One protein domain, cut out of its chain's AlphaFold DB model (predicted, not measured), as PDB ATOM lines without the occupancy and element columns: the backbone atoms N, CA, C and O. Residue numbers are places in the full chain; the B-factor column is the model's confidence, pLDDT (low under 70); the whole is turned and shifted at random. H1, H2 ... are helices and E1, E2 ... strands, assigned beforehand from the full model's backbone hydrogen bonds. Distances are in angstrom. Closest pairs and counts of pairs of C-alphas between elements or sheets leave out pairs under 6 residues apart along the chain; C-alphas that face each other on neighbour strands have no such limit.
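This is residues 15 to 103 of the 126 residues of an uncharacterized protein of Nocardioides cavernae (UniProt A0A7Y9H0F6). Two helices, H2 and H3, cross at a large angle, and a small two-stranded hairpin, E1 and E2, packs beside the first part of H2 and the last part of H3. A third helix, H1, lies away from this group, joined to it by a long stretch without named elements, residues 24 to 48. The printed part has 89 residues, with the order H1 H2 H3 E1 E2, an antiparallel sheet E1 - E2 and a mixed class of helices and strands. It is compact, with a radius of gyration of the C-alphas of 13.6 A and spans of 35 by 32 by 26 A.

H1 is residues 15 to 23, beginning at C-alpha 15 (-43.014, 10.371, -16.799). H2 is residues 49 to 61, 18.4 A long, and H3 is residues 68 to 83, 22.3 A long. E1 is residues 86 to 90. E2 is residues 98 to 102, ending at C-alpha 102 (-39.125, 1.931, -35.474).

H2, with residues 53 to 57 alone, touches H3; the closest C-alphas, of Met 53 and Leu 74, are 6.2 A apart. Their lines are only just about perpendicular, at 72 degrees. E1 and E2 form a hairpin, antiparallel at 144 degrees, with N 89 and O 99 at 2.8 A, within hydrogen-bond range. The closest C-alphas of H2 and E2, of Ala 50 and Trp 98, are 6.7 A apart; those of H3 and E1, of Leu 81 and Val 87, 6.4 A. H3 and E2 are only just apart, at 8.1 A. H1 is apart from H2, H3, E1 and E2. In H1, H2 and H3 every O i to N i+4 pair is within hydrogen-bond range.

The two C-alphas farthest apart, of Ser 15 and Ala 69, are 35.9 A apart. The printed part has no cut. The link from H1 to H2 is long, and that from H3 to E1 is tight. Residues 15 to 34 have pLDDT under 70.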
ATOM      1  N   SER A  15     -43.680   9.271 -17.510       46.00
ATOM      2  CA  SER A  15     -43.014  10.371 -16.799       46.00
ATOM      3  C   SER A  15     -42.020   9.899 -15.727       46.00
ATOM      4  O   SER A  15     -41.050  10.605 -15.429       46.00
ATOM      5  N   MET A  16     -42.222   8.708 -15.157       48.94
ATOM      6  CA  MET A  16     -41.374   8.152 -14.102       48.94
ATOM      7  C   MET A  16     -40.024   7.668 -14.649       48.94
ATOM      8  O   MET A  16     -38.996   7.884 -14.006       48.94
ATOM      9  N   TRP A  17     -39.989   7.120 -15.869       48.03
ATOM     10  CA  TRP A  17     -38.756   6.671 -16.532       48.03
ATOM     11  C   TRP A  17     -37.901   7.835 -17.033       48.03
ATOM     12  O   TRP A  17     -36.686   7.847 -16.816       48.03
ATOM     13  N   ALA A  18     -38.529   8.874 -17.589       49.31
ATOM     14  CA  ALA A  18     -37.842  10.118 -17.934       49.31
ATOM     15  C   ALA A  18     -37.231  10.810 -16.695       49.31
ATOM     16  O   ALA A  18     -36.151  11.403 -16.762       49.31
ATOM     17  N   ALA A  19     -37.896  10.735 -15.536       49.56
ATOM     18  CA  ALA A  19     -37.364  11.245 -14.272       49.56
ATOM     19  C   ALA A  19     -36.245  10.357 -13.694       49.56
ATOM     20  O   ALA A  19     -35.262  10.886 -13.175       49.56
ATOM     21  N   LEU A  20     -36.359   9.031 -13.813       54.53
ATOM     22  CA  LEU A  20     -35.343   8.079 -13.361       54.53
ATOM     23  C   LEU A  20     -34.038   8.222 -14.164       54.53
ATOM     24  O   LEU A  20     -32.966   8.308 -13.563       54.53
ATOM     25  N   ARG A  21     -34.119   8.364 -15.496       58.34
ATOM     26  CA  ARG A  21     -32.953   8.629 -16.365       58.34
ATOM     27  C   ARG A  21     -32.228   9.923 -15.998       58.34
ATOM     28  O   ARG A  21     -31.004   9.935 -15.934       58.34
ATOM     29  N   ARG A  22     -32.972  10.986 -15.668       51.44
ATOM     30  CA  ARG A  22     -32.394  12.257 -15.189       51.44
ATOM     31  C   ARG A  22     -31.714  12.143 -13.818       51.44
ATOM     32  O   ARG A  22     -30.844  12.951 -13.517       51.44
ATOM     33  N   ARG A  23     -32.107  11.175 -12.981       50.12
ATOM     34  CA  ARG A  23     -31.603  11.010 -11.603       50.12
ATOM     35  C   ARG A  23     -30.423  10.038 -11.464       50.12
ATOM     36  O   ARG A  23     -29.757  10.064 -10.431       50.12
ATOM     37  N   HIS A  24     -30.134   9.195 -12.456       52.97
ATOM     38  CA  HIS A  24     -29.088   8.168 -12.344       52.97
ATOM     39  C   HIS A  24     -27.670   8.695 -12.632       52.97
ATOM     40  O   HIS A  24     -27.052   8.385 -13.644       52.97
ATOM     41  N   GLY A  25     -27.134   9.441 -11.662       51.25
ATOM     42  CA  GLY A  25     -25.702   9.715 -11.482       51.25
ATOM     43  C   GLY A  25     -25.091   8.982 -10.277       51.25
ATOM     44  O   GLY A  25     -24.091   9.440  -9.733       51.25
ATOM     45  N   ILE A  26     -25.705   7.891  -9.789       43.91
ATOM     46  CA  ILE A  26     -25.311   7.246  -8.521       43.91
ATOM     47  C   ILE A  26     -25.192   5.721  -8.677       43.91
ATOM     48  O   ILE A  26     -26.114   5.039  -9.122       43.91
ATOM     49  N   LYS A  27     -24.011   5.209  -8.299       44.91
ATOM     50  CA  LYS A  27     -23.567   3.808  -8.367       44.91
ATOM     51  C   LYS A  27     -24.406   2.896  -7.466       44.91
ATOM     52  O   LYS A  27     -24.303   2.980  -6.244       44.91
ATOM     53  N   THR A  28     -25.119   1.937  -8.050       36.44
ATOM     54  CA  THR A  28     -25.612   0.760  -7.322       36.44
ATOM     55  C   THR A  28     -24.622  -0.398  -7.466       36.44
ATOM     56  O   THR A  28     -24.090  -0.687  -8.537       36.44
ATOM     57  N   ARG A  29     -24.329  -1.058  -6.339       37.62
ATOM     58  CA  ARG A  29     -23.319  -2.128  -6.203       37.62
ATOM     59  C   ARG A  29     -23.733  -3.450  -6.874       37.62
ATOM     60  O   ARG A  29     -22.902  -4.335  -7.044       37.62
ATOM     61  N   ILE A  30     -24.992  -3.559  -7.289       37.81
ATOM     62  CA  ILE A  30     -25.572  -4.682  -8.028       37.81
ATOM     63  C   ILE A  30     -26.364  -4.045  -9.166       37.81
ATOM     64  O   ILE A  30     -27.474  -3.561  -8.957       37.81
ATOM     65  N   VAL A  31     -25.752  -3.945 -10.344       44.53
ATOM     66  CA  VAL A  31     -26.396  -3.340 -11.512       44.53
ATOM     67  C   VAL A  31     -27.409  -4.353 -12.038       44.53
ATOM     68  O   VAL A  31     -27.098  -5.175 -12.895       44.53
ATOM     69  N   ARG A  32     -28.620  -4.364 -11.475       52.34
ATOM     70  CA  ARG A  32     -29.767  -4.712 -12.309       52.34
ATOM     71  C   ARG A  32     -29.834  -3.587 -13.332       52.34
ATOM     72  O   ARG A  32     -30.004  -2.431 -12.948       52.34
ATOM     73  N   ASP A  33     -29.585  -3.907 -14.598       64.00
ATOM     74  CA  ASP A  33     -29.595  -2.959 -15.719       64.00
ATOM     75  C   ASP A  33     -31.035  -2.501 -16.027       64.00
ATOM     76  O   ASP A  33     -31.475  -2.505 -17.170       64.00
ATOM     77  N   ASP A  34     -31.798  -2.120 -15.000       67.62
ATOM     78  CA  ASP A  34     -33.244  -1.891 -15.047       67.62
ATOM     79  C   ASP A  34     -33.639  -0.712 -15.944       67.62
ATOM     80  O   ASP A  34     -34.805  -0.594 -16.304       67.62
ATOM     81  N   VAL A  35     -32.676   0.146 -16.304       75.31
ATOM     82  CA  VAL A  35     -32.876   1.281 -17.215       75.31
ATOM     83  C   VAL A  35     -32.861   0.841 -18.681       75.31
ATOM     84  O   VAL A  35     -33.709   1.282 -19.445       75.31
ATOM     85  N   LEU A  36     -31.913  -0.017 -19.079       84.56
ATOM     86  CA  LEU A  36     -31.778  -0.487 -20.469       84.56
ATOM     87  C   LEU A  36     -32.419  -1.851 -20.703       84.56
ATOM     88  O   LEU A  36     -32.586  -2.269 -21.841       84.56
ATOM     89  N   ILE A  37     -32.755  -2.567 -19.638       84.56
ATOM     90  CA  ILE A  37     -33.402  -3.872 -19.692       84.56
ATOM     91  C   ILE A  37     -34.527  -3.860 -18.655       84.56
ATOM     92  O   ILE A  37     -34.433  -4.520 -17.616       84.56
ATOM     93  N   PRO A  38     -35.608  -3.098 -18.903       80.81
ATOM     94  CA  PRO A  38     -36.723  -3.018 -17.986       80.81
ATOM     95  C   PRO A  38     -37.640  -4.252 -18.011       80.81
ATOM     96  O   PRO A  38     -38.747  -4.219 -17.490       80.81
ATOM     97  N   TRP A  39     -37.229  -5.372 -18.590       81.31
ATOM     98  CA  TRP A  39     -38.076  -6.555 -18.693       81.31
ATOM     99  C   TRP A  39     -37.565  -7.685 -17.813       81.31
ATOM    100  O   TRP A  39     -36.361  -7.858 -17.612       81.31
ATOM    101  N   ALA A  40     -38.489  -8.496 -17.306       82.75
ATOM    102  CA  ALA A  40     -38.146  -9.808 -16.780       82.75
ATOM    103  C   ALA A  40     -37.834 -10.749 -17.958       82.75
ATOM    104  O   ALA A  40     -38.713 -11.432 -18.468       82.75
ATOM    105  N   VAL A  41     -36.580 -10.748 -18.419       84.88
ATOM    106  CA  VAL A  41     -36.150 -11.548 -19.576       84.88
ATOM    107  C   VAL A  41     -36.226 -13.045 -19.253       84.88
ATOM    108  O   VAL A  41     -35.663 -13.495 -18.249       84.88
ATOM    109  N   ASN A  42     -36.890 -13.816 -20.117       85.12
ATOM    110  CA  ASN A  42     -36.990 -15.269 -19.998       85.12
ATOM    111  C   ASN A  42     -35.616 -15.922 -20.167       85.12
ATOM    112  O   ASN A  42     -34.711 -15.387 -20.814       85.12
ATOM    113  N   ALA A  43     -35.444 -17.099 -19.563       88.50
ATOM    114  CA  ALA A  43     -34.160 -17.791 -19.576       88.50
ATOM    115  C   ALA A  43     -33.706 -18.143 -21.002       88.50
ATOM    116  O   ALA A  43     -32.515 -18.057 -21.288       88.50
ATOM    117  N   GLU A  44     -34.645 -18.471 -21.887       90.38
ATOM    118  CA  GLU A  44     -34.382 -18.782 -23.294       90.38
ATOM    119  C   GLU A  44     -33.896 -17.562 -24.101       90.38
ATOM    120  O   GLU A  44     -32.990 -17.682 -24.921       90.38
ATOM    121  N   HIS A  45     -34.373 -16.354 -23.781       89.56
ATOM    122  CA  HIS A  45     -34.026 -15.124 -24.503       89.56
ATOM    123  C   HIS A  45     -32.779 -14.407 -23.958       89.56
ATOM    124  O   HIS A  45     -32.317 -13.415 -24.529       89.56
ATOM    125  N   ARG A  46     -32.211 -14.863 -22.831       89.19
ATOM    126  CA  ARG A  46     -31.157 -14.131 -22.092       89.19
ATOM    127  C   ARG A  46     -29.802 -14.054 -22.805       89.19
ATOM    128  O   ARG A  46     -28.931 -13.313 -22.337       89.19
ATOM    129  N   HIS A  47     -29.621 -14.856 -23.852       88.75
ATOM    130  CA  HIS A  47     -28.402 -14.956 -24.658       88.75
ATOM    131  C   HIS A  47     -28.540 -14.295 -26.034       88.75
ATOM    132  O   HIS A  47     -27.593 -14.325 -26.815       88.75
ATOM    133  N   ALA A  48     -29.691 -13.682 -26.328       93.06
ATOM    134  CA  ALA A  48     -29.893 -12.980 -27.584       93.06
ATOM    135  C   ALA A  48     -28.864 -11.850 -27.780       93.06
ATOM    136  O   ALA A  48     -28.335 -11.260 -26.826       93.06
ATOM    137  N   HIS A  49     -28.599 -11.515 -29.042       94.19
ATOM    138  CA  HIS A  49     -27.658 -10.451 -29.383       94.19
ATOM    139  C   HIS A  49     -28.094  -9.099 -28.791       94.19
ATOM    140  O   HIS A  49     -27.289  -8.413 -28.163       94.19
ATOM    141  N   ALA A  50     -29.385  -8.762 -28.904       92.94
ATOM    142  CA  ALA A  50     -29.943  -7.503 -28.411       92.94
ATOM    143  C   ALA A  50     -29.702  -7.302 -26.903       92.94
ATOM    144  O   ALA A  50     -29.135  -6.290 -26.496       92.94
ATOM    145  N   VAL A  51     -30.032  -8.295 -26.066       92.69
ATOM    146  CA  VAL A  51     -29.804  -8.202 -24.611       92.69
ATOM    147  C   VAL A  51     -28.322  -8.136 -24.253       92.69
ATOM    148  O   VAL A  51     -27.938  -7.455 -23.304       92.69
ATOM    149  N   SER A  52     -27.470  -8.811 -25.022       93.19
ATOM    150  CA  SER A  52     -26.020  -8.774 -24.818       93.19
ATOM    151  C   SER A  52     -25.446  -7.385 -25.116       93.19
ATOM    152  O   SER A  52     -24.617  -6.886 -24.349       93.19
ATOM    153  N   MET A  53     -25.926  -6.721 -26.173       95.38
ATOM    154  CA  MET A  53     -25.548  -5.341 -26.491       95.38
ATOM    155  C   MET A  53     -26.083  -4.344 -25.459       95.38
ATOM    156  O   MET A  53     -25.318  -3.502 -24.990       95.38
ATOM    157  N   LEU A  54     -27.330  -4.496 -24.999       92.75
ATOM    158  CA  LEU A  54     -27.897  -3.654 -23.935       92.75
ATOM    159  C   LEU A  54     -27.103  -3.755 -22.622       92.75
ATOM    160  O   LEU A  54     -26.797  -2.735 -22.004       92.75
ATOM    161  N   ARG A  55     -26.691  -4.965 -22.216       90.69
ATOM    162  CA  ARG A  55     -25.812  -5.165 -21.044       90.69
ATOM    163  C   ARG A  55     -24.430  -4.545 -21.246       90.69
ATOM    164  O   ARG A  55     -23.843  -4.006 -20.309       90.69
ATOM    165  N   THR A  56     -23.894  -4.629 -22.463       92.19
ATOM    166  CA  THR A  56     -22.594  -4.037 -22.808       92.19
ATOM    167  C   THR A  56     -22.657  -2.513 -22.741       92.19
ATOM    168  O   THR A  56     -21.767  -1.889 -22.159       92.19
ATOM    169  N   GLU A  57     -23.743  -1.915 -23.227       92.81
ATOM    170  CA  GLU A  57     -23.987  -0.482 -23.092       92.81
ATOM    171  C   GLU A  57     -24.157  -0.069 -21.629       92.81
ATOM    172  O   GLU A  57     -23.541   0.898 -21.180       92.81
ATOM    173  N   ALA A  58     -24.943  -0.814 -20.851       87.31
ATOM    174  CA  ALA A  58     -25.125  -0.524 -19.434       87.31
ATOM    175  C   ALA A  58     -23.788  -0.578 -18.671       87.31
ATOM    176  O   ALA A  58     -23.487   0.289 -17.845       87.31
ATOM    177  N   ARG A  59     -22.922  -1.540 -19.022       88.06
ATOM    178  CA  ARG A  59     -21.547  -1.630 -18.521       88.06
ATOM    179  C   ARG A  59     -20.710  -0.401 -18.906       88.06
ATOM    180  O   ARG A  59     -20.028   0.131 -18.026       88.06
ATOM    181  N   ARG A  60     -20.793   0.065 -20.161       88.31
ATOM    182  CA  ARG A  60     -20.136   1.301 -20.633       88.31
ATOM    183  C   ARG A  60     -20.595   2.514 -19.821       88.31
ATOM    184  O   ARG A  60     -19.759   3.235 -19.281       88.31
ATOM    185  N   ARG A  61     -21.911   2.691 -19.658       86.38
ATOM    186  CA  ARG A  61     -22.530   3.792 -18.891       86.38
ATOM    187  C   ARG A  61     -22.169   3.766 -17.408       86.38
ATOM    188  O   ARG A  61     -22.025   4.813 -16.789       86.38
ATOM    189  N   ALA A  62     -21.954   2.580 -16.844       82.62
ATOM    190  CA  ALA A  62     -21.467   2.417 -15.477       82.62
ATOM    191  C   ALA A  62     -19.963   2.736 -15.310       82.62
ATOM    192  O   ALA A  62     -19.422   2.548 -14.217       82.62
ATOM    193  N   GLY A  63     -19.270   3.169 -16.373       86.56
ATOM    194  CA  GLY A  63     -17.839   3.479 -16.362       86.56
ATOM    195  C   GLY A  63     -16.942   2.247 -16.218       86.56
ATOM    196  O   GLY A  63     -15.785   2.366 -15.822       86.56
ATOM    197  N   LYS A  64     -17.468   1.044 -16.479       87.00
ATOM    198  CA  LYS A  64     -16.682  -0.192 -16.419       87.00
ATOM    199  C   LYS A  64     -15.943  -0.394 -17.738       87.00
ATOM    200  O   LYS A  64     -16.500  -0.173 -18.808       87.00
ATOM    201  N   ALA A  65     -14.718  -0.907 -17.652       89.69
ATOM    202  CA  ALA A  65     -13.931  -1.231 -18.833       89.69
ATOM    203  C   ALA A  65     -14.635  -2.282 -19.712       89.69
ATOM    204  O   ALA A  65     -15.173  -3.286 -19.211       89.69
ATOM    205  N   LEU A  66     -14.593  -2.027 -21.019       92.88
ATOM    206  CA  LEU A  66     -14.940  -2.952 -22.091       92.88
ATOM    207  C   LEU A  66     -13.656  -3.395 -22.791       92.88
ATOM    208  O   LEU A  66     -12.681  -2.646 -22.829       92.88
ATOM    209  N   THR A  67     -13.655  -4.600 -23.355       95.19
ATOM    210  CA  THR A  67     -12.579  -4.993 -24.270       95.19
ATOM    211  C   THR A  67     -12.710  -4.212 -25.586       95.19
ATOM    212  O   THR A  67     -13.827  -3.809 -25.930       95.19
ATOM    213  N   PRO A  68     -11.618  -4.018 -26.351       95.31
ATOM    214  CA  PRO A  68     -11.681  -3.330 -27.643       95.31
ATOM    215  C   PRO A  68     -12.714  -3.946 -28.595       95.31
ATOM    216  O   PRO A  68     -13.539  -3.229 -29.147       95.31
ATOM    217  N   ALA A  69     -12.757  -5.281 -28.679       95.62
ATOM    218  CA  ALA A  69     -13.728  -6.002 -29.501       95.62
ATOM    219  C   ALA A  69     -15.185  -5.746 -29.073       95.62
ATOM    220  O   ALA A  69     -16.048  -5.513 -29.914       95.62
ATOM    221  N   MET A  70     -15.475  -5.734 -27.763       94.25
ATOM    222  CA  MET A  70     -16.825  -5.425 -27.270       94.25
ATOM    223  C   MET A  70     -17.224  -3.976 -27.563       94.25
ATOM    224  O   MET A  70     -18.383  -3.714 -27.874       94.25
ATOM    225  N   ALA A  71     -16.280  -3.039 -27.449       94.56
ATOM    226  CA  ALA A  71     -16.528  -1.633 -27.749       94.56
ATOM    227  C   ALA A  71     -16.804  -1.418 -29.245       94.56
ATOM    228  O   ALA A  71     -17.725  -0.682 -29.589       94.56
ATOM    229  N   GLU A  72     -16.057  -2.090 -30.120       96.81
ATOM    230  CA  GLU A  72     -16.259  -2.034 -31.570       96.81
ATOM    231  C   GLU A  72     -17.628  -2.596 -31.973       96.81
ATOM    232  O   GLU A  72     -18.398  -1.906 -32.642       96.81
ATOM    233  N   MET A  73     -17.976  -3.792 -31.484       96.56
ATOM    234  CA  MET A  73     -19.291  -4.397 -31.724       96.56
ATOM    235  C   MET A  73     -20.433  -3.500 -31.239       96.56
ATOM    236  O   MET A  73     -21.414  -3.303 -31.955       96.56
ATOM    237  N   LEU A  74     -20.297  -2.931 -30.035       95.88
ATOM    238  CA  LEU A  74     -21.291  -2.016 -29.485       95.88
ATOM    239  C   LEU A  74     -21.434  -0.766 -30.362       95.88
ATOM    240  O   LEU A  74     -22.552  -0.381 -30.682       95.88
ATOM    241  N   ASN A  75     -20.330  -0.142 -30.778       95.75
ATOM    242  CA  ASN A  75     -20.375   1.059 -31.614       95.75
ATOM    243  C   ASN A  75     -21.011   0.780 -32.984       95.75
ATOM    244  O   ASN A  75     -21.831   1.573 -33.443       95.75
ATOM    245  N   ALA A  76     -20.688  -0.356 -33.607       96.94
ATOM    246  CA  ALA A  76     -21.306  -0.774 -34.863       96.94
ATOM    247  C   ALA A  76     -22.817  -1.003 -34.704       96.94
ATOM    248  O   ALA A  76     -23.608  -0.555 -35.533       96.94
ATOM    249  N   TRP A  77     -23.227  -1.651 -33.611       97.50
ATOM    250  CA  TRP A  77     -24.636  -1.885 -33.311       97.50
ATOM    251  C   TRP A  77     -25.406  -0.584 -33.049       97.50
ATOM    252  O   TRP A  77     -26.481  -0.389 -33.612       97.50
ATOM    253  N   LEU A  78     -24.838   0.336 -32.263       95.12
ATOM    254  CA  LEU A  78     -25.421   1.657 -32.004       95.12
ATOM    255  C   LEU A  78     -25.576   2.473 -33.292       95.12
ATOM    256  O   LEU A  78     -26.636   3.049 -33.522       95.12
ATOM    257  N   SER A  79     -24.549   2.476 -34.146       94.19
ATOM    258  CA  SER A  79     -24.600   3.147 -35.448       94.19
ATOM    259  C   SER A  79     -25.669   2.537 -36.359       94.19
ATOM    260  O   SER A  79     -26.351   3.268 -37.071       94.19
ATOM    261  N   GLY A  80     -25.870   1.215 -36.300       93.81
ATOM    262  CA  GLY A  80     -26.969   0.542 -36.990       93.81
ATOM    263  C   GLY A  80     -28.342   1.013 -36.509       93.81
ATOM    264  O   GLY A  80     -29.161   1.418 -37.327       93.81
ATOM    265  N   LEU A  81     -28.572   1.036 -35.191       93.56
ATOM    266  CA  LEU A  81     -29.832   1.525 -34.616       93.56
ATOM    267  C   LEU A  81     -30.125   2.979 -34.998       93.56
ATOM    268  O   LEU A  81     -31.266   3.311 -35.302       93.56
ATOM    269  N   GLU A  82     -29.110   3.842 -34.975       91.69
ATOM    270  CA  GLU A  82     -29.254   5.248 -35.352       91.69
ATOM    271  C   GLU A  82     -29.578   5.405 -36.839       91.69
ATOM    272  O   GLU A  82     -30.556   6.067 -37.185       91.69
ATOM    273  N   ARG A  83     -28.802   4.750 -37.712       94.50
ATOM    274  CA  ARG A  83     -29.014   4.776 -39.165       94.50
ATOM    275  C   ARG A  83     -30.409   4.287 -39.543       94.50
ATOM    276  O   ARG A  83     -31.040   4.872 -40.418       94.50
ATOM    277  N   ASP A  84     -30.869   3.228 -38.890       93.19
ATOM    278  CA  ASP A  84     -32.132   2.571 -39.219       93.19
ATOM    279  C   ASP A  84     -33.318   3.190 -38.446       93.19
ATOM    280  O   ASP A  84     -34.457   2.749 -38.601       93.19
ATOM    281  N   GLY A  85     -33.071   4.208 -37.605       91.75
ATOM    282  CA  GLY A  85     -34.098   4.843 -36.776       91.75
ATOM    283  C   GLY A  85     -34.799   3.855 -35.839       91.75
ATOM    284  O   GLY A  85     -35.994   3.984 -35.583       91.75
ATOM    285  N   ALA A  86     -34.077   2.842 -35.362       92.81
ATOM    286  CA  ALA A  86     -34.630   1.707 -34.639       92.81
ATOM    287  C   ALA A  86     -34.323   1.750 -33.134       92.81
ATOM    288  O   ALA A  86     -33.370   2.383 -32.661       92.81
ATOM    289  N   VAL A  87     -35.146   1.038 -32.372       91.25
ATOM    290  CA  VAL A  87     -34.977   0.776 -30.938       91.25
ATOM    291  C   VAL A  87     -35.278  -0.687 -30.629       91.25
ATOM    292  O   VAL A  87     -35.940  -1.381 -31.401       91.25
ATOM    293  N   VAL A  88     -34.776  -1.175 -29.498       92.00
ATOM    294  CA  VAL A  88     -34.948  -2.568 -29.076       92.00
ATOM    295  C   VAL A  88     -36.256  -2.749 -28.320       92.00
ATOM    296  O   VAL A  88     -36.470  -2.115 -27.288       92.00
ATOM    297  N   HIS A  89     -37.091  -3.672 -28.778       89.94
ATOM    298  CA  HIS A  89     -38.282  -4.124 -28.071       89.94
ATOM    299  C   HIS A  89     -38.094  -5.549 -27.546       89.94
ATOM    300  O   HIS A  89     -37.429  -6.367 -28.186       89.94
ATOM    301  N   TYR A  90     -38.693  -5.836 -26.389       87.50
ATOM    302  CA  TYR A  90     -38.770  -7.177 -25.830       87.50
ATOM    303  C   TYR A  90     -40.196  -7.525 -25.415       87.50
ATOM    304  O   TYR A  90     -40.860  -6.723 -24.754       87.50
ATOM    305  N   ASP A  91     -40.596  -8.753 -25.728       85.19
ATOM    306  CA  ASP A  91     -41.861  -9.376 -25.345       85.19
ATOM    307  C   ASP A  91     -41.561 -10.812 -24.892       85.19
ATOM    308  O   ASP A  91     -40.877 -11.566 -25.576       85.19
ATOM    309  N   SER A  92     -42.012 -11.186 -23.697       85.19
ATOM    310  CA  SER A  92     -41.759 -12.518 -23.145       85.19
ATOM    311  C   SER A  92     -42.604 -13.615 -23.774       85.19
ATOM    312  O   SER A  92     -42.266 -14.785 -23.592       85.19
ATOM    313  N   ASP A  93     -43.693 -13.249 -24.444       81.56
ATOM    314  CA  ASP A  93     -44.737 -14.189 -24.846       81.56
ATOM    315  C   ASP A  93     -44.514 -14.738 -26.266       81.56
ATOM    316  O   ASP A  93     -45.274 -15.584 -26.737       81.56
ATOM    317  N   THR A  94     -43.445 -14.306 -26.939       84.25
ATOM    318  CA  THR A  94     -43.045 -14.822 -28.253       84.25
ATOM    319  C   THR A  94     -41.806 -15.707 -28.163       84.25
ATOM    320  O   THR A  94     -41.026 -15.617 -27.218       84.25
ATOM    321  N   SER A  95     -41.598 -16.528 -29.191       85.44
ATOM    322  CA  SER A  95     -40.415 -17.383 -29.343       85.44
ATOM    323  C   SER A  95     -39.111 -16.613 -29.557       85.44
ATOM    324  O   SER A  95     -38.049 -17.055 -29.124       85.44
ATOM    325  N   GLU A  96     -39.160 -15.489 -30.272       86.00
ATOM    326  CA  GLU A  96     -37.976 -14.686 -30.587       86.00
ATOM    327  C   GLU A  96     -37.556 -13.801 -29.409       86.00
ATOM    328  O   GLU A  96     -36.366 -13.540 -29.199       86.00
ATOM    329  N   GLY A  97     -38.536 -13.296 -28.663       88.31
ATOM    330  CA  GLY A  97     -38.360 -12.409 -27.526       88.31
ATOM    331  C   GLY A  97     -37.916 -10.983 -27.859       88.31
ATOM    332  O   GLY A  97     -38.388 -10.045 -27.228       88.31
ATOM    333  N   TRP A  98     -37.000 -10.793 -28.812       90.12
ATOM    334  CA  TRP A  98     -36.344  -9.513 -29.103       90.12
ATOM    335  C   TRP A  98     -36.551  -9.055 -30.545       90.12
ATOM    336  O   TRP A  98     -36.318  -9.822 -31.478       90.12
ATOM    337  N   TRP A  99     -36.842  -7.766 -30.731       90.75
ATOM    338  CA  TRP A  99     -36.952  -7.147 -32.056       90.75
ATOM    339  C   TRP A  99     -36.341  -5.759 -32.095       90.75
ATOM    340  O   TRP A  99     -36.205  -5.077 -31.078       90.75
ATOM    341  N   TYR A 100     -36.030  -5.335 -33.313       92.81
ATOM    342  CA  TYR A 100     -35.776  -3.944 -33.639       92.81
ATOM    343  C   TYR A 100     -37.050  -3.365 -34.240       92.81
ATOM    344  O   TYR A 100     -37.574  -3.900 -35.217       92.81
ATOM    345  N   VAL A 101     -37.561  -2.300 -33.637       90.75
ATOM    346  CA  VAL A 101     -38.789  -1.626 -34.069       90.75
ATOM    347  C   VAL A 101     -38.493  -0.159 -34.370       90.75
ATOM    348  O   VAL A 101     -37.539   0.383 -33.805       90.75
ATOM    349  N   PRO A 102     -39.281   0.503 -35.235       90.75
ATOM    350  CA  PRO A 102     -39.125   1.931 -35.474       90.75
ATOM    351  C   PRO A 102     -39.221   2.729 -34.171       90.75
ATOM    352  O   PRO A 102     -40.095   2.480 -33.335       90.75
ATOM    353  N   ARG A 103     -38.321   3.696 -34.012       87.69
ATOM    354  CA  ARG A 103     -38.328   4.640 -32.896       87.69
ATOM    355  C   ARG A 103     -39.557   5.542 -32.980       87.69
ATOM    356  O   ARG A 103     -39.871   6.069 -34.046       87.69
TER     357      ARG A 103